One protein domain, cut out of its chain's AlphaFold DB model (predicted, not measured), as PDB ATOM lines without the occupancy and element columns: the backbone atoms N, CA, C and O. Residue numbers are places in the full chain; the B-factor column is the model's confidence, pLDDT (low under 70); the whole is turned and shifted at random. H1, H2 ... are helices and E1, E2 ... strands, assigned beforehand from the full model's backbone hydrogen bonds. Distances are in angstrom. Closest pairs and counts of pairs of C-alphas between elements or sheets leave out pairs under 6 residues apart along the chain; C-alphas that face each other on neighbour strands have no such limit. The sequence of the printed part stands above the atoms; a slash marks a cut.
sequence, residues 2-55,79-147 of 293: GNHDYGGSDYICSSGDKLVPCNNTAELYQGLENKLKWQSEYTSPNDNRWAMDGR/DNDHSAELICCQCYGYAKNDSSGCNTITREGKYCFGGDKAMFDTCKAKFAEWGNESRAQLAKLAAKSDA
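What this domain is: This is residues 2 to 55 and 79 to 147 of the 293 residues of the protein "Metallophos domain-containing protein" of Phytophthora parasitica P1976 (UniProt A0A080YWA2). One long helix, H5, runs along one side of a small body and sticks out beyond it with residues 135 to 147, of which 135 to 144 belong to H5. In the body, H1 and H2 pack on the first part of H5, the small hairpin E1 and E2 packs on H1, and the short H3 and H4 sit near the end where H5 begins. The printed part has 123 residues, in the order E1, E2, H1, H2, H3, H4, H5, with E1 and E2 antiparallel, and is mostly helix. It is only just compact, close to loose, with a radius of gyration of the C-alphas of 16.1 A, and spans 52 by 33 by 26 A.

Where its parts are: E1 is residues 13 to 15, from C-alpha 13 at (-52.601, -19.425, 26.391), and E2 is residues 18 to 20. H1, residues 25 to 40, is 22.6 A long. H2 is residues 81 to 89, H3 91 to 95 and H4 112 to 115. H5, residues 117 to 144, is 40.7 A long and ends at C-alpha 144 at (-25.027, -19.302, 52.073).

How they stand to each other: In the hairpin E1 and E2, N 15 and O 18 are 2.8 A apart, within hydrogen-bond range. The closest C-alphas of E1 and H1, Cys 13 and Gly 31, are 4.7 A apart. H1 touches H5 with residues 25 to 29 alone, at a steep tilt of 44 degrees, the same way; the closest C-alphas, Thr 25 and Met 119, are 6.7 A apart. H2 touches residues 119 to 127 of H5 alone, closest at C-alphas 88 and 120, 5.3 A, at a steep tilt of 43 degrees, opposite ways. H4 touches H2, C-alphas 89 and 112 being closest at 3.9 A, and H3, C-alphas 91 and 112 at 5.3 A. H4 and H5 only just touch, only at the corner, with 3 pairs of C-alphas within 8 A, the closest 113 and 120 at 6.1 A. H1 and H2 are apart. In H1, H2, H3 and H5 every O i to N i+4 pair is within hydrogen-bond range; H4 is too short for one.

The domain as a whole: The farthest C-alphas, Asn 97 and Asp 146, are 53.8 A apart. Residues 56 to 78 are not printed, and C-alphas 55 and 79 are 11.4 A apart across this cut. The link H3 to H4 is long, 16 residues. No printed residue is under 70 in pLDDT.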
ATOM      1  N   GLY A   2     -47.464 -27.170  40.299       92.75
ATOM      2  CA  GLY A   2     -47.551 -28.435  39.570       92.75
ATOM      3  C   GLY A   2     -47.905 -28.221  38.096       92.75
ATOM      4  O   GLY A   2     -48.094 -27.088  37.650       92.75
ATOM      5  N   ASN A   3     -48.042 -29.310  37.340       93.62
ATOM      6  CA  ASN A   3     -48.466 -29.251  35.933       93.62
ATOM      7  C   ASN A   3     -49.828 -28.584  35.760       93.62
ATOM      8  O   ASN A   3     -50.009 -27.771  34.855       93.62
ATOM      9  N   HIS A   4     -50.789 -28.922  36.623       92.19
ATOM     10  CA  HIS A   4     -52.154 -28.408  36.538       92.19
ATOM     11  C   HIS A   4     -52.221 -26.882  36.662       92.19
ATOM     12  O   HIS A   4     -53.050 -26.258  36.002       92.19
ATOM     13  N   ASP A   5     -51.290 -26.274  37.400       93.69
ATOM     14  CA  ASP A   5     -51.199 -24.818  37.533       93.69
ATOM     15  C   ASP A   5     -50.770 -24.139  36.223       93.69
ATOM     16  O   ASP A   5     -51.164 -23.005  35.952       93.69
ATOM     17  N   TYR A   6     -50.026 -24.848  35.368       95.06
ATOM     18  CA  TYR A   6     -49.651 -24.415  34.018       95.06
ATOM     19  C   TYR A   6     -50.683 -24.780  32.939       95.06
ATOM     20  O   TYR A   6     -50.443 -24.550  31.756       95.06
ATOM     21  N   GLY A   7     -51.851 -25.301  33.329       89.44
ATOM     22  CA  GLY A   7     -52.899 -25.768  32.413       89.44
ATOM     23  C   GLY A   7     -52.990 -27.291  32.300       89.44
ATOM     24  O   GLY A   7     -53.916 -27.802  31.673       89.44
ATOM     25  N   GLY A   8     -52.086 -28.036  32.942       89.75
ATOM     26  CA  GLY A   8     -52.098 -29.497  32.957       89.75
ATOM     27  C   GLY A   8     -51.844 -30.058  31.568       89.75
ATOM     28  O   GLY A   8     -50.704 -30.133  31.143       89.75
ATOM     29  N   SER A   9     -52.908 -30.441  30.869       93.25
ATOM     30  CA  SER A   9     -52.860 -30.900  29.474       93.25
ATOM     31  C   SER A   9     -53.907 -30.211  28.596       93.25
ATOM     32  O   SER A   9     -54.273 -30.733  27.545       93.25
ATOM     33  N   ASP A  10     -54.386 -29.049  29.030       94.62
ATOM     34  CA  ASP A  10     -55.178 -28.107  28.238       94.62
ATOM     35  C   ASP A  10     -54.288 -26.940  27.767       94.62
ATOM     36  O   ASP A  10     -53.079 -26.947  28.006       94.62
ATOM     37  N   TYR A  11     -54.853 -25.942  27.085       96.56
ATOM     38  CA  TYR A  11     -54.069 -24.842  26.545       96.56
ATOM     39  C   TYR A  11     -53.408 -23.964  27.621       96.56
ATOM     40  O   TYR A  11     -53.999 -23.606  28.645       96.56
ATOM     41  N   ILE A  12     -52.178 -23.545  27.324       96.81
ATOM     42  CA  ILE A  12     -51.385 -22.620  28.138       96.81
ATOM     43  C   ILE A  12     -51.893 -21.182  27.968       96.81
ATOM     44  O   ILE A  12     -52.016 -20.443  28.948       96.81
ATOM     45  N   CYS A  13     -52.187 -20.783  26.728       96.94
ATOM     46  CA  CYS A  13     -52.601 -19.425  26.391       96.94
ATOM     47  C   CYS A  13     -54.088 -19.179  26.678       96.94
ATOM     48  O   CYS A  13     -54.906 -20.100  26.721       96.94
ATOM     49  N   SER A  14     -54.445 -17.909  26.873       94.38
ATOM     50  CA  SER A  14     -55.818 -17.488  27.152       94.38
ATOM     51  C   SER A  14     -56.205 -16.223  26.386       94.38
ATOM     52  O   SER A  14     -55.381 -15.344  26.138       94.38
ATOM     53  N   SER A  15     -57.488 -16.115  26.049       93.81
ATOM     54  CA  SER A  15     -58.123 -14.915  25.505       93.81
ATOM     55  C   SER A  15     -59.348 -14.589  26.358       93.81
ATOM     56  O   SER A  15     -60.351 -15.308  26.327       93.81
ATOM     57  N   GLY A  16     -59.238 -13.543  27.185       89.56
ATOM     58  CA  GLY A  16     -60.163 -13.338  28.302       89.56
ATOM     59  C   GLY A  16     -60.167 -14.563  29.222       89.56
ATOM     60  O   GLY A  16     -59.105 -15.091  29.548       89.56
ATOM     61  N   ASP A  17     -61.358 -15.057  29.551       87.81
ATOM     62  CA  ASP A  17     -61.548 -16.211  30.444       87.81
ATOM     63  C   ASP A  17     -61.470 -17.572  29.725       87.81
ATOM     64  O   ASP A  17     -61.761 -18.613  30.315       87.81
ATOM     65  N   LYS A  18     -61.126 -17.593  28.430       92.38
ATOM     66  CA  LYS A  18     -61.083 -18.822  27.626       92.38
ATOM     67  C   LYS A  18     -59.654 -19.256  27.354       92.38
ATOM     68  O   LYS A  18     -58.838 -18.451  26.913       92.38
ATOM     69  N   LEU A  19     -59.384 -20.543  27.544       93.94
ATOM     70  CA  LEU A  19     -58.139 -21.177  27.118       93.94
ATOM     71  C   LEU A  19     -58.138 -21.346  25.591       93.94
ATOM     72  O   LEU A  19     -59.142 -21.760  25.007       93.94
ATOM     73  N   VAL A  20     -57.035 -20.974  24.943       95.88
ATOM     74  CA  VAL A  20     -56.891 -20.958  23.479       95.88
ATOM     75  C   VAL A  20     -55.489 -21.413  23.063       95.88
ATOM     76  O   VAL A  20     -54.548 -21.236  23.838       95.88
ATOM     77  N   PRO A  21     -55.307 -21.945  21.839       96.06
ATOM     78  CA  PRO A  21     -53.978 -22.219  21.302       96.06
ATOM     79  C   PRO A  21     -53.078 -20.980  21.341       96.06
ATOM     80  O   PRO A  21     -53.527 -19.871  21.052       96.06
ATOM     81  N   CYS A  22     -51.800 -21.178  21.648       96.38
ATOM     82  CA  CYS A  22     -50.784 -20.145  21.474       96.38
ATOM     83  C   CYS A  22     -50.439 -20.010  19.986       96.38
ATOM     84  O   CYS A  22     -50.102 -21.009  19.351       96.38
ATOM     85  N   ASN A  23     -50.464 -18.796  19.431       94.19
ATOM     86  CA  ASN A  23     -50.203 -18.579  18.003       94.19
ATOM     87  C   ASN A  23     -48.711 -18.582  17.648       94.19
ATOM     88  O   ASN A  23     -48.347 -18.726  16.483       94.19
ATOM     89  N   ASN A  24     -47.840 -18.334  18.627       95.94
ATOM     90  CA  ASN A  24     -46.396 -18.233  18.436       95.94
ATOM     91  C   ASN A  24     -45.646 -18.398  19.769       95.94
ATOM     92  O   ASN A  24     -46.240 -18.396  20.850       95.94
ATOM     93  N   THR A  25     -44.318 -18.498  19.691       97.31
ATOM     94  CA  THR A  25     -43.427 -18.642  20.850       97.31
ATOM     95  C   THR A  25     -43.569 -17.520  21.880       97.31
ATOM     96  O   THR A  25     -43.497 -17.787  23.077       97.31
ATOM     97  N   ALA A  26     -43.783 -16.272  21.450       97.94
ATOM     98  CA  ALA A  26     -43.916 -15.151  22.379       97.94
ATOM     99  C   ALA A  26     -45.201 -15.272  23.212       97.94
ATOM    100  O   ALA A  26     -45.160 -15.089  24.426       97.94
ATOM    101  N   GLU A  27     -46.315 -15.657  22.584       97.62
ATOM    102  CA  GLU A  27     -47.561 -15.951  23.295       97.62
ATOM    103  C   GLU A  27     -47.418 -17.149  24.234       97.62
ATOM    104  O   GLU A  27     -47.890 -17.078  25.363       97.62
ATOM    105  N   LEU A  28     -46.726 -18.215  23.815       97.75
ATOM    106  CA  LEU A  28     -46.437 -19.362  24.680       97.75
ATOM    107  C   LEU A  28     -45.680 -18.936  25.945       97.75
ATOM    108  O   LEU A  28     -46.096 -19.274  27.053       97.75
ATOM    109  N   TYR A  29     -44.596 -18.171  25.801       98.12
ATOM    110  CA  TYR A  29     -43.830 -17.686  26.950       98.12
ATOM    111  C   TYR A  29     -44.657 -16.757  27.836       98.12
ATOM    112  O   TYR A  29     -44.652 -16.921  29.054       98.12
ATOM    113  N   GLN A  30     -45.421 -15.840  27.241       97.75
ATOM    114  CA  GLN A  30     -46.317 -14.973  28.000       97.75
ATOM    115  C   GLN A  30     -47.394 -15.775  28.739       97.75
ATOM    116  O   GLN A  30     -47.715 -15.455  29.879       97.75
ATOM    117  N   GLY A  31     -47.940 -16.823  28.121       97.31
ATOM    118  CA  GLY A  31     -48.920 -17.715  28.730       97.31
ATOM    119  C   GLY A  31     -48.352 -18.434  29.952       97.31
ATOM    120  O   GLY A  31     -48.969 -18.402  31.013       97.31
ATOM    121  N   LEU A  32     -47.146 -19.001  29.847       97.06
ATOM    122  CA  LEU A  32     -46.478 -19.631  30.989       97.06
ATOM    123  C   LEU A  32     -46.198 -18.623  32.121       97.06
ATOM    124  O   LEU A  32     -46.461 -18.918  33.287       97.06
ATOM    125  N   GLU A  33     -45.712 -17.421  31.799       96.75
ATOM    126  CA  GLU A  33     -45.492 -16.362  32.797       96.75
ATOM    127  C   GLU A  33     -46.809 -15.892  33.437       96.75
ATOM    128  O   GLU A  33     -46.865 -15.675  34.645       96.75
ATOM    129  N   ASN A  34     -47.902 -15.809  32.671       96.19
ATOM    130  CA  ASN A  34     -49.227 -15.476  33.197       96.19
ATOM    131  C   ASN A  34     -49.730 -16.535  34.184       96.19
ATOM    132  O   ASN A  34     -50.228 -16.175  35.247       96.19
ATOM    133  N   LYS A  35     -49.574 -17.831  33.867       95.31
ATOM    134  CA  LYS A  35     -49.963 -18.931  34.767       95.31
ATOM    135  C   LYS A  35     -49.241 -18.832  36.108       95.31
ATOM    136  O   LYS A  35     -49.883 -18.920  37.152       95.31
ATOM    137  N   LEU A  36     -47.930 -18.579  36.083       94.81
ATOM    138  CA  LEU A  36     -47.169 -18.329  37.304       94.81
ATOM    139  C   LEU A  36     -47.676 -17.085  38.033       94.81
ATOM    140  O   LEU A  36     -47.909 -17.151  39.235       94.81
ATOM    141  N   LYS A  37     -47.855 -15.972  37.315       94.94
ATOM    142  CA  LYS A  37     -48.299 -14.701  37.890       94.94
ATOM    143  C   LYS A  37     -49.619 -14.859  38.644       94.94
ATOM    144  O   LYS A  37     -49.716 -14.437  39.793       94.94
ATOM    145  N   TRP A  38     -50.614 -15.498  38.030       93.75
ATOM    146  CA  TRP A  38     -51.925 -15.705  38.649       93.75
ATOM    147  C   TRP A  38     -51.838 -16.515  39.929       93.75
ATOM    148  O   TRP A  38     -52.519 -16.201  40.898       93.75
ATOM    149  N   GLN A  39     -50.974 -17.523  39.946       93.25
ATOM    150  CA  GLN A  39     -50.721 -18.298  41.146       93.25
ATOM    151  C   GLN A  39     -49.954 -17.464  42.184       93.25
ATOM    152  O   GLN A  39     -50.291 -17.515  43.357       93.25
ATOM    153  N   SER A  40     -48.972 -16.644  41.798       93.44
ATOM    154  CA  SER A  40     -48.209 -15.819  42.752       93.44
ATOM    155  C   SER A  40     -49.028 -14.684  43.375       93.44
ATOM    156  O   SER A  40     -48.761 -14.276  44.499       93.44
ATOM    157  N   GLU A  41     -50.037 -14.185  42.659       93.31
ATOM    158  CA  GLU A  41     -50.930 -13.111  43.116       93.31
ATOM    159  C   GLU A  41     -52.218 -13.653  43.766       93.31
ATOM    160  O   GLU A  41     -53.050 -12.880  44.250       93.31
ATOM    161  N   TYR A  42     -52.405 -14.977  43.784       92.75
ATOM    162  CA  TYR A  42     -53.600 -15.596  44.341       92.75
ATOM    163  C   TYR A  42     -53.678 -15.390  45.854       92.75
ATOM    164  O   TYR A  42     -52.780 -15.761  46.608       92.75
ATOM    165  N   THR A  43     -54.810 -14.850  46.305       93.00
ATOM    166  CA  THR A  43     -55.134 -14.743  47.728       93.00
ATOM    167  C   THR A  43     -56.005 -15.922  48.129       93.00
ATOM    168  O   THR A  43     -57.189 -15.976  47.795       93.00
ATOM    169  N   SER A  44     -55.420 -16.882  48.844       90.88
ATOM    170  CA  SER A  44     -56.178 -18.057  49.292       90.88
ATOM    171  C   SER A  44     -57.246 -17.704  50.335       90.88
ATOM    172  O   SER A  44     -57.004 -16.864  51.210       90.88
ATOM    173  N   PRO A  45     -58.418 -18.367  50.296       88.19
ATOM    174  CA  PRO A  45     -59.382 -18.280  51.382       88.19
ATOM    175  C   PRO A  45     -58.773 -18.866  52.665       88.19
ATOM    176  O   PRO A  45     -57.922 -19.752  52.602       88.19
ATOM    177  N   ASN A  46     -59.248 -18.412  53.826       85.62
ATOM    178  CA  ASN A  46     -58.754 -18.804  55.156       85.62
ATOM    179  C   ASN A  46     -57.321 -18.311  55.444       85.62
ATOM    180  O   ASN A  46     -56.353 -19.067  55.390       85.62
ATOM    181  N   ASP A  47     -57.212 -17.032  55.809       90.75
ATOM    182  CA  ASP A  47     -55.991 -16.370  56.307       90.75
ATOM    183  C   ASP A  47     -54.862 -16.152  55.289       90.75
ATOM    184  O   ASP A  47     -53.742 -15.847  55.686       90.75
ATOM    185  N   ASN A  48     -55.137 -16.278  53.988       91.31
ATOM    186  CA  ASN A  48     -54.150 -16.069  52.927       91.31
ATOM    187  C   ASN A  48     -52.836 -16.853  53.137       91.31
ATOM    188  O   ASN A  48     -51.741 -16.295  53.150       91.31
ATOM    189  N   ARG A  49     -52.953 -18.169  53.335       87.75
ATOM    190  CA  ARG A  49     -51.818 -19.065  53.617       87.75
ATOM    191  C   ARG A  49     -51.011 -19.456  52.378       87.75
ATOM    192  O   ARG A  49     -49.939 -20.040  52.509       87.75
ATOM    193  N   TRP A  50     -51.535 -19.188  51.185       89.25
ATOM    194  CA  TRP A  50     -50.841 -19.427  49.928       89.25
ATOM    195  C   TRP A  50     -49.679 -18.446  49.754       89.25
ATOM    196  O   TRP A  50     -49.870 -17.234  49.776       89.25
ATOM    197  N   ALA A  51     -48.477 -18.987  49.572       88.75
ATOM    198  CA  ALA A  51     -47.264 -18.215  49.349       88.75
ATOM    199  C   ALA A  51     -46.505 -18.818  48.173       88.75
ATOM    200  O   ALA A  51     -46.081 -19.975  48.245       88.75
ATOM    201  N   MET A  52     -46.330 -18.042  47.102       90.19
ATOM    202  CA  MET A  52     -45.623 -18.484  45.907       90.19
ATOM    203  C   MET A  52     -44.962 -17.315  45.173       90.19
ATOM    204  O   MET A  52     -45.385 -16.914  44.092       90.19
ATOM    205  N   ASP A  53     -43.890 -16.786  45.760       90.75
ATOM    206  CA  ASP A  53     -43.223 -15.554  45.305       90.75
ATOM    207  C   ASP A  53     -42.492 -15.696  43.954       90.75
ATOM    208  O   ASP A  53     -41.972 -14.726  43.403       90.75
ATOM    209  N   GLY A  54     -42.427 -16.911  43.406       94.38
ATOM    210  CA  GLY A  54     -41.883 -17.182  42.083       94.38
ATOM    211  C   GLY A  54     -41.703 -18.673  41.811       94.38
ATOM    212  O   GLY A  54     -42.104 -19.525  42.600       94.38
ATOM    213  N   ARG A  55     -41.047 -18.996  40.688       95.00
ATOM    214  CA  ARG A  55     -40.645 -20.378  40.339       95.00
ATOM    215  C   ARG A  55     -39.642 -20.958  41.329       95.00
ATOM    216  O   ARG A  55     -39.645 -22.151  41.604       95.00
ATOM    217  N   ASP A  79     -39.719 -29.129  34.800       96.69
ATOM    218  CA  ASP A  79     -38.700 -29.614  33.859       96.69
ATOM    219  C   ASP A  79     -38.520 -31.140  33.855       96.69
ATOM    220  O   ASP A  79     -37.682 -31.651  33.110       96.69
ATOM    221  N   ASN A  80     -39.288 -31.870  34.671       94.25
ATOM    222  CA  ASN A  80     -39.354 -33.327  34.601       94.25
ATOM    223  C   ASN A  80     -40.085 -33.816  33.344       94.25
ATOM    224  O   ASN A  80     -40.936 -33.120  32.786       94.25
ATOM    225  N   ASP A  81     -39.758 -35.035  32.915       87.12
ATOM    226  CA  ASP A  81     -40.263 -35.611  31.670       87.12
ATOM    227  C   ASP A  81     -41.790 -35.728  31.659       87.12
ATOM    228  O   ASP A  81     -42.418 -35.322  30.683       87.12
ATOM    229  N   HIS A  82     -42.379 -36.191  32.765       86.75
ATOM    230  CA  HIS A  82     -43.823 -36.377  32.888       86.75
ATOM    231  C   HIS A  82     -44.585 -35.050  32.763       86.75
ATOM    232  O   HIS A  82     -45.464 -34.897  31.917       86.75
ATOM    233  N   SER A  83     -44.217 -34.052  33.564       91.88
ATOM    234  CA  SER A  83     -44.887 -32.755  33.578       91.88
ATOM    235  C   SER A  83     -44.725 -31.996  32.270       91.88
ATOM    236  O   SER A  83     -45.701 -31.491  31.714       91.88
ATOM    237  N   ALA A  84     -43.495 -31.935  31.756       90.38
ATOM    238  CA  ALA A  84     -43.200 -31.192  30.546       90.38
ATOM    239  C   ALA A  84     -43.956 -31.775  29.343       90.38
ATOM    240  O   ALA A  84     -44.420 -31.021  28.494       90.38
ATOM    241  N   GLU A  85     -44.134 -33.098  29.271       91.25
ATOM    242  CA  GLU A  85     -44.970 -33.718  28.239       91.25
ATOM    243  C   GLU A  85     -46.439 -33.322  28.371       91.25
ATOM    244  O   GLU A  85     -47.040 -32.900  27.381       91.25
ATOM    245  N   LEU A  86     -47.000 -33.378  29.581       92.31
ATOM    246  CA  LEU A  86     -48.392 -32.997  29.822       92.31
ATOM    247  C   LEU A  86     -48.654 -31.533  29.454       92.31
ATOM    248  O   LEU A  86     -49.556 -31.268  28.651       92.31
ATOM    249  N   ILE A  87     -47.848 -30.611  29.996       95.88
ATOM    250  CA  ILE A  87     -48.010 -29.164  29.801       95.88
ATOM    251  C   ILE A  87     -47.763 -28.803  28.345       95.88
ATOM    252  O   ILE A  87     -48.563 -28.092  27.745       95.88
ATOM    253  N   CYS A  88     -46.667 -29.281  27.756       96.50
ATOM    254  CA  CYS A  88     -46.277 -28.840  26.425       96.50
ATOM    255  C   CYS A  88     -47.103 -29.508  25.328       96.50
ATOM    256  O   CYS A  88     -47.317 -28.881  24.296       96.50
ATOM    257  N   CYS A  89     -47.632 -30.722  25.512       96.12
ATOM    258  CA  CYS A  89     -48.514 -31.298  24.500       96.12
ATOM    259  C   CYS A  89     -49.903 -30.653  24.466       96.12
ATOM    260  O   CYS A  89     -50.487 -30.610  23.388       96.12
ATOM    261  N   GLN A  90     -50.453 -30.164  25.586       95.69
ATOM    262  CA  GLN A  90     -51.794 -29.541  25.621       95.69
ATOM    263  C   GLN A  90     -52.871 -30.428  24.952       95.69
ATOM    264  O   GLN A  90     -53.769 -29.940  24.261       95.69
ATOM    265  N   CYS A  91     -52.735 -31.755  25.100       95.88
ATOM    266  CA  CYS A  91     -53.453 -32.730  24.279       95.88
ATOM    267  C   CYS A  91     -54.965 -32.553  24.337       95.88
ATOM    268  O   CYS A  91     -55.602 -32.564  23.292       95.88
ATOM    269  N   TYR A  92     -55.536 -32.349  25.526       95.06
ATOM    270  CA  TYR A  92     -56.984 -32.204  25.688       95.06
ATOM    271  C   TYR A  92     -57.513 -30.930  25.026       95.06
ATOM    272  O   TYR A  92     -58.588 -30.964  24.427       95.06
ATOM    273  N   GLY A  93     -56.727 -29.849  25.035       94.50
ATOM    274  CA  GLY A  93     -57.069 -28.624  24.319       94.50
ATOM    275  C   GLY A  93     -57.208 -28.871  22.813       94.50
ATOM    276  O   GLY A  93     -58.211 -28.492  22.196       94.50
ATOM    277  N   TYR A  94     -56.228 -29.552  22.209       95.56
ATOM    278  CA  TYR A  94     -56.204 -29.833  20.766       95.56
ATOM    279  C   TYR A  94     -57.136 -30.976  20.337       95.56
ATOM    280  O   TYR A  94     -57.706 -30.927  19.245       95.56
ATOM    281  N   ALA A  95     -57.320 -31.979  21.193       94.12
ATOM    282  CA  ALA A  95     -58.189 -33.135  20.984       94.12
ATOM    283  C   ALA A  95     -59.676 -32.767  20.909       94.12
ATOM    284  O   ALA A  95     -60.449 -33.427  20.206       94.12
ATOM    285  N   LYS A  96     -60.091 -31.704  21.613       87.62
ATOM    286  CA  LYS A  96     -61.496 -31.295  21.745       87.62
ATOM    287  C   LYS A  96     -62.354 -32.480  22.218       87.62
ATOM    288  O   LYS A  96     -62.237 -32.905  23.360       87.62
ATOM    289  N   ASN A  97     -63.187 -33.035  21.337       89.44
ATOM    290  CA  ASN A  97     -64.082 -34.149  21.658       89.44
ATOM    291  C   ASN A  97     -63.433 -35.535  21.473       89.44
ATOM    292  O   ASN A  97     -64.003 -36.519  21.934       89.44
ATOM    293  N   ASP A  98     -62.280 -35.637  20.800       88.75
ATOM    294  CA  ASP A  98     -61.551 -36.899  20.603       88.75
ATOM    295  C   ASP A  98     -60.296 -36.941  21.480       88.75
ATOM    296  O   ASP A  98     -59.177 -36.770  21.004       88.75
ATOM    297  N   SER A  99     -60.483 -37.188  22.774       87.19
ATOM    298  CA  SER A  99     -59.385 -37.323  23.739       87.19
ATOM    299  C   SER A  99     -58.721 -38.704  23.736       87.19
ATOM    300  O   SER A  99     -57.920 -39.016  24.627       87.19
ATOM    301  N   SER A 100     -59.028 -39.547  22.741       87.50
ATOM    302  CA  SER A 100     -58.401 -40.858  22.625       87.50
ATOM    303  C   SER A 100     -56.881 -40.706  22.470       87.50
ATOM    304  O   SER A 100     -56.373 -39.978  21.617       87.50
ATOM    305  N   GLY A 101     -56.136 -41.366  23.360       86.19
ATOM    306  CA  GLY A 101     -54.673 -41.325  23.376       86.19
ATOM    307  C   GLY A 101     -54.040 -40.162  24.149       86.19
ATOM    308  O   GLY A 101     -52.818 -40.155  24.275       86.19
ATOM    309  N   CYS A 102     -54.808 -39.227  24.731       91.31
ATOM    310  CA  CYS A 102     -54.208 -38.135  25.512       91.31
ATOM    311  C   CYS A 102     -53.497 -38.597  26.793       91.31
ATOM    312  O   CYS A 102     -52.531 -37.968  27.208       91.31
ATOM    313  N   ASN A 103     -53.908 -39.727  27.376       87.19
ATOM    314  CA  ASN A 103     -53.256 -40.308  28.559       87.19
ATOM    315  C   ASN A 103     -51.831 -40.816  28.298       87.19
ATOM    316  O   ASN A 103     -51.078 -41.042  29.237       87.19
ATOM    317  N   THR A 104     -51.474 -41.035  27.033       88.44
ATOM    318  CA  THR A 104     -50.159 -41.533  26.614       88.44
ATOM    319  C   THR A 104     -49.607 -40.670  25.484       88.44
ATOM    320  O   THR A 104     -48.934 -41.175  24.581       88.44
ATOM    321  N   ILE A 105     -49.986 -39.387  25.461       92.12
ATOM    322  CA  ILE A 105     -49.547 -38.470  24.418       92.12
ATOM    323  C   ILE A 105     -48.032 -38.314  24.498       92.12
ATOM    324  O   ILE A 105     -47.456 -38.197  25.572       92.12
ATOM    325  N   THR A 106     -47.394 -38.305  23.339       92.25
ATOM    326  CA  THR A 106     -45.969 -38.007  23.210       92.25
ATOM    327  C   THR A 106     -45.802 -36.865  22.223       92.25
ATOM    328  O   THR A 106     -46.742 -36.512  21.505       92.25
ATOM    329  N   ARG A 107     -44.577 -36.346  22.119       94.69
ATOM    330  CA  ARG A 107     -44.163 -35.363  21.105       94.69
ATOM    331  C   ARG A 107     -44.652 -35.681  19.685       94.69
ATOM    332  O   ARG A 107     -44.920 -34.775  18.903       94.69
ATOM    333  N   GLU A 108     -44.745 -36.962  19.336       93.94
ATOM    334  CA  GLU A 108     -45.114 -37.415  17.990       93.94
ATOM    335  C   GLU A 108     -46.630 -37.538  17.781       93.94
ATOM    336  O   GLU A 108     -47.092 -37.772  16.663       93.94
ATOM    337  N   GLY A 109     -47.425 -37.399  18.842       92.06
ATOM    338  CA  GLY A 109     -48.870 -37.535  18.769       92.06
ATOM    339  C   GLY A 109     -49.536 -36.359  18.056       92.06
ATOM    340  O   GLY A 109     -49.195 -35.203  18.286       92.06
ATOM    341  N   LYS A 110     -50.561 -36.649  17.242       91.31
ATOM    342  CA  LYS A 110     -51.305 -35.649  16.445       91.31
ATOM    343  C   LYS A 110     -51.881 -34.476  17.251       91.31
ATOM    344  O   LYS A 110     -52.090 -33.403  16.699       91.31
ATOM    345  N   TYR A 111     -52.166 -34.690  18.535       94.88
ATOM    346  CA  TYR A 111     -52.726 -33.673  19.426       94.88
ATOM    347  C   TYR A 111     -51.666 -32.942  20.248       94.88
ATOM    348  O   TYR A 111     -51.983 -31.922  20.848       94.88
ATOM    349  N   CYS A 112     -50.416 -33.413  20.255       95.19
ATOM    350  CA  CYS A 112     -49.337 -32.727  20.948       95.19
ATOM    351  C   CYS A 112     -49.027 -31.414  20.224       95.19
ATOM    352  O   CYS A 112     -48.551 -31.422  19.089       95.19
ATOM    353  N   PHE A 113     -49.382 -30.292  20.846       94.94
ATOM    354  CA  PHE A 113     -49.331 -28.953  20.262       94.94
ATOM    355  C   PHE A 113     -50.040 -28.854  18.893       94.94
ATOM    356  O   PHE A 113     -49.614 -28.119  18.008       94.94
ATOM    357  N   GLY A 114     -51.087 -29.660  18.669       92.44
ATOM    358  CA  GLY A 114     -51.762 -29.748  17.366       92.44
ATOM    359  C   GLY A 114     -50.869 -30.250  16.220       92.44
ATOM    360  O   GLY A 114     -51.154 -29.970  15.058       92.44
ATOM    361  N   GLY A 115     -49.780 -30.957  16.540       93.44
ATOM    362  CA  GLY A 115     -48.762 -31.416  15.596       93.44
ATOM    363  C   GLY A 115     -47.556 -30.479  15.457       93.44
ATOM    364  O   GLY A 115     -46.612 -30.820  14.736       93.44
ATOM    365  N   ASP A 116     -47.541 -29.331  16.142       95.81
ATOM    366  CA  ASP A 116     -46.414 -28.396  16.125       95.81
ATOM    367  C   ASP A 116     -45.290 -28.834  17.079       95.81
ATOM    368  O   ASP A 116     -45.194 -28.451  18.249       95.81
ATOM    369  N   LYS A 117     -44.382 -29.644  16.536       96.19
ATOM    370  CA  LYS A 117     -43.208 -30.148  17.255       96.19
ATOM    371  C   LYS A 117     -42.259 -29.036  17.699       96.19
ATOM    372  O   LYS A 117     -41.609 -29.183  18.731       96.19
ATOM    373  N   ALA A 118     -42.171 -27.940  16.945       96.75
ATOM    374  CA  ALA A 118     -41.272 -26.843  17.280       96.75
ATOM    375  C   ALA A 118     -41.786 -26.082  18.508       96.75
ATOM    376  O   ALA A 118     -41.004 -25.768  19.406       96.75
ATOM    377  N   MET A 119     -43.098 -25.853  18.600       96.56
ATOM    378  CA  MET A 119     -43.715 -25.246  19.782       96.56
ATOM    379  C   MET A 119     -43.622 -26.149  21.018       96.56
ATOM    380  O   MET A 119     -43.333 -25.656  22.113       96.56
ATOM    381  N   PHE A 120     -43.771 -27.467  20.853       96.94
ATOM    382  CA  PHE A 120     -43.516 -28.430  21.928       96.94
ATOM    383  C   PHE A 120     -42.069 -28.356  22.442       96.94
ATOM    384  O   PHE A 120     -41.852 -28.189  23.644       96.94
ATOM    385  N   ASP A 121     -41.081 -28.432  21.544       97.31
ATOM    386  CA  ASP A 121     -39.661 -28.377  21.911       97.31
ATOM    387  C   ASP A 121     -39.311 -27.041  22.578       97.31
ATOM    388  O   ASP A 121     -38.594 -27.011  23.577       97.31
ATOM    389  N   THR A 122     -39.874 -25.941  22.072       97.94
ATOM    390  CA  THR A 122     -39.745 -24.599  22.657       97.94
ATOM    391  C   THR A 122     -40.265 -24.558  24.095       97.94
ATOM    392  O   THR A 122     -39.593 -24.046  24.990       97.94
ATOM    393  N   CYS A 123     -41.442 -25.136  24.342       97.88
ATOM    394  CA  CYS A 123     -42.019 -25.232  25.679       97.88
ATOM    395  C   CYS A 123     -41.141 -26.074  26.621       97.88
ATOM    396  O   CYS A 123     -40.791 -25.608  27.711       97.88
ATOM    397  N   LYS A 124     -40.702 -27.269  26.195       97.06
ATOM    398  CA  LYS A 124     -39.813 -28.122  27.008       97.06
ATOM    399  C   LYS A 124     -38.484 -27.433  27.313       97.06
ATOM    400  O   LYS A 124     -37.998 -27.521  28.441       97.06
ATOM    401  N   ALA A 125     -37.904 -26.731  26.339       98.00
ATOM    402  CA  ALA A 125     -36.664 -25.983  26.526       98.00
ATOM    403  C   ALA A 125     -36.817 -24.882  27.584       98.00
ATOM    404  O   ALA A 125     -35.914 -24.704  28.402       98.00
ATOM    405  N   LYS A 126     -37.970 -24.198  27.627       97.81
ATOM    406  CA  LYS A 126     -38.231 -23.159  28.628       97.81
ATOM    407  C   LYS A 126     -38.323 -23.715  30.048       97.81
ATOM    408  O   LYS A 126     -37.727 -23.148  30.961       97.81
ATOM    409  N   PHE A 127     -38.991 -24.852  30.241       97.75
ATOM    410  CA  PHE A 127     -38.974 -25.523  31.544       97.75
ATOM    411  C   PHE A 127     -37.566 -25.995  31.919       97.75
ATOM    412  O   PHE A 127     -37.138 -25.778  33.049       97.75
ATOM    413  N   ALA A 128     -36.801 -26.559  30.979       97.62
ATOM    414  CA  ALA A 128     -35.416 -26.961  31.232       97.62
ATOM    415  C   ALA A 128     -34.516 -25.780  31.644       97.62
ATOM    416  O   ALA A 128     -33.688 -25.932  32.546       97.62
ATOM    417  N   GLU A 129     -34.682 -24.609  31.019       98.00
ATOM    418  CA  GLU A 129     -34.039 -23.350  31.418       98.00
ATOM    419  C   GLU A 129     -34.373 -23.018  32.881       98.00
ATOM    420  O   GLU A 129     -33.468 -22.946  33.715       98.00
ATOM    421  N   TRP A 130     -35.662 -22.939  33.225       97.62
ATOM    422  CA  TRP A 130     -36.118 -22.627  34.585       97.62
ATOM    423  C   TRP A 130     -35.682 -23.647  35.639       97.62
ATOM    424  O   TRP A 130     -35.307 -23.268  36.752       97.62
ATOM    425  N   GLY A 131     -35.682 -24.936  35.304       97.44
ATOM    426  CA  GLY A 131     -35.202 -25.991  36.192       97.44
ATOM    427  C   GLY A 131     -33.701 -25.875  36.461       97.44
ATOM    428  O   GLY A 131     -33.253 -26.019  37.601       97.44
ATOM    429  N   ASN A 132     -32.903 -25.561  35.433       98.19
ATOM    430  CA  ASN A 132     -31.464 -25.329  35.590       98.19
ATOM    431  C   ASN A 132     -31.180 -24.091  36.449       98.19
ATOM    432  O   ASN A 132     -30.344 -24.158  37.352       98.19
ATOM    433  N   GLU A 133     -31.892 -22.989  36.209       98.31
ATOM    434  CA  GLU A 133     -31.791 -21.775  37.021       98.31
ATOM    435  C   GLU A 133     -32.146 -22.049  38.484       98.31
ATOM    436  O   GLU A 133     -31.414 -21.642  39.386       98.31
ATOM    437  N   SER A 134     -33.228 -22.786  38.732       98.00
ATOM    438  CA  SER A 134     -33.689 -23.100  40.085       98.00
ATOM    439  C   SER A 134     -32.697 -23.983  40.844       98.00
ATOM    440  O   SER A 134     -32.383 -23.698  41.999       98.00
ATOM    441  N   ARG A 135     -32.121 -25.005  40.197       98.31
ATOM    442  CA  ARG A 135     -31.050 -25.823  40.796       98.31
ATOM    443  C   ARG A 135     -29.794 -25.001  41.096       98.31
ATOM    444  O   ARG A 135     -29.209 -25.149  42.168       98.31
ATOM    445  N   ALA A 136     -29.403 -24.097  40.195       98.50
ATOM    446  CA  ALA A 136     -28.270 -23.201  40.422       98.50
ATOM    447  C   ALA A 136     -28.520 -22.240  41.599       98.50
ATOM    448  O   ALA A 136     -27.629 -22.013  42.423       98.50
ATOM    449  N   GLN A 137     -29.737 -21.701  41.713       98.50
ATOM    450  CA  GLN A 137     -30.136 -20.860  42.841       98.50
ATOM    451  C   GLN A 137     -30.171 -21.639  44.159       98.50
ATOM    452  O   GLN A 137     -29.634 -21.142  45.151       98.50
ATOM    453  N   LEU A 138     -30.711 -22.862  44.166       98.69
ATOM    454  CA  LEU A 138     -30.691 -23.751  45.329       98.69
ATOM    455  C   LEU A 138     -29.257 -23.956  45.811       98.69
ATOM    456  O   LEU A 138     -28.960 -23.634  46.958       98.69
ATOM    457  N   ALA A 139     -28.351 -24.408  44.938       98.31
ATOM    458  CA  ALA A 139     -26.956 -24.649  45.305       98.31
ATOM    459  C   ALA A 139     -26.296 -23.390  45.898       98.31
ATOM    460  O   ALA A 139     -25.658 -23.441  46.952       98.31
ATOM    461  N   LYS A 140     -26.508 -22.229  45.263       98.50
ATOM    462  CA  LYS A 140     -25.967 -20.938  45.711       98.50
ATOM    463  C   LYS A 140     -26.504 -20.512  47.077       98.50
ATOM    464  O   LYS A 140     -25.734 -20.015  47.899       98.50
ATOM    465  N   LEU A 141     -27.810 -20.617  47.305       98.62
ATOM    466  CA  LEU A 141     -28.443 -20.120  48.526       98.62
ATOM    467  C   LEU A 141     -28.330 -21.114  49.682       98.62
ATOM    468  O   LEU A 141     -28.093 -20.687  50.807       98.62
ATOM    469  N   ALA A 142     -28.382 -22.419  49.418       98.44
ATOM    470  CA  ALA A 142     -28.129 -23.446  50.425       98.44
ATOM    471  C   ALA A 142     -26.703 -23.348  50.987       98.44
ATOM    472  O   ALA A 142     -26.519 -23.451  52.200       98.44
ATOM    473  N   ALA A 143     -25.708 -23.051  50.142       98.06
ATOM    474  CA  ALA A 143     -24.330 -22.815  50.581       98.06
ATOM    475  C   ALA A 143     -24.171 -21.558  51.459       98.06
ATOM    476  O   ALA A 143     -23.275 -21.505  52.297       98.06
ATOM    477  N   LYS A 144     -25.031 -20.546  51.279       98.25
ATOM    478  CA  LYS A 144     -25.027 -19.302  52.073       98.25
ATOM    479  C   LYS A 144     -25.919 -19.357  53.311       98.25
ATOM    480  O   LYS A 144     -25.801 -18.493  54.173       98.25
ATOM    481  N   SER A 145     -26.836 -20.316  53.360       98.44
ATOM    482  CA  SER A 145     -27.823 -20.435  54.422       98.44
ATOM    483  C   SER A 145     -27.169 -20.849  55.741       98.44
ATOM    484  O   SER A 145     -26.488 -21.876  55.824       98.44
ATOM    485  N   ASP A 146     -27.446 -20.046  56.762       97.31
ATOM    486  CA  ASP A 146     -27.132 -20.238  58.178       97.31
ATOM    487  C   ASP A 146     -28.294 -20.868  58.970       97.31
ATOM    488  O   ASP A 146     -28.243 -20.927  60.200       97.31
ATOM    489  N   ALA A 147     -29.359 -21.307  58.290       98.31
ATOM    490  CA  ALA A 147     -30.499 -21.921  58.956       98.31
ATOM    491  C   ALA A 147     -30.111 -23.252  59.615       98.31
ATOM    492  O   ALA A 147     -29.238 -23.969  59.120       98.31
TER     493      ALA A 147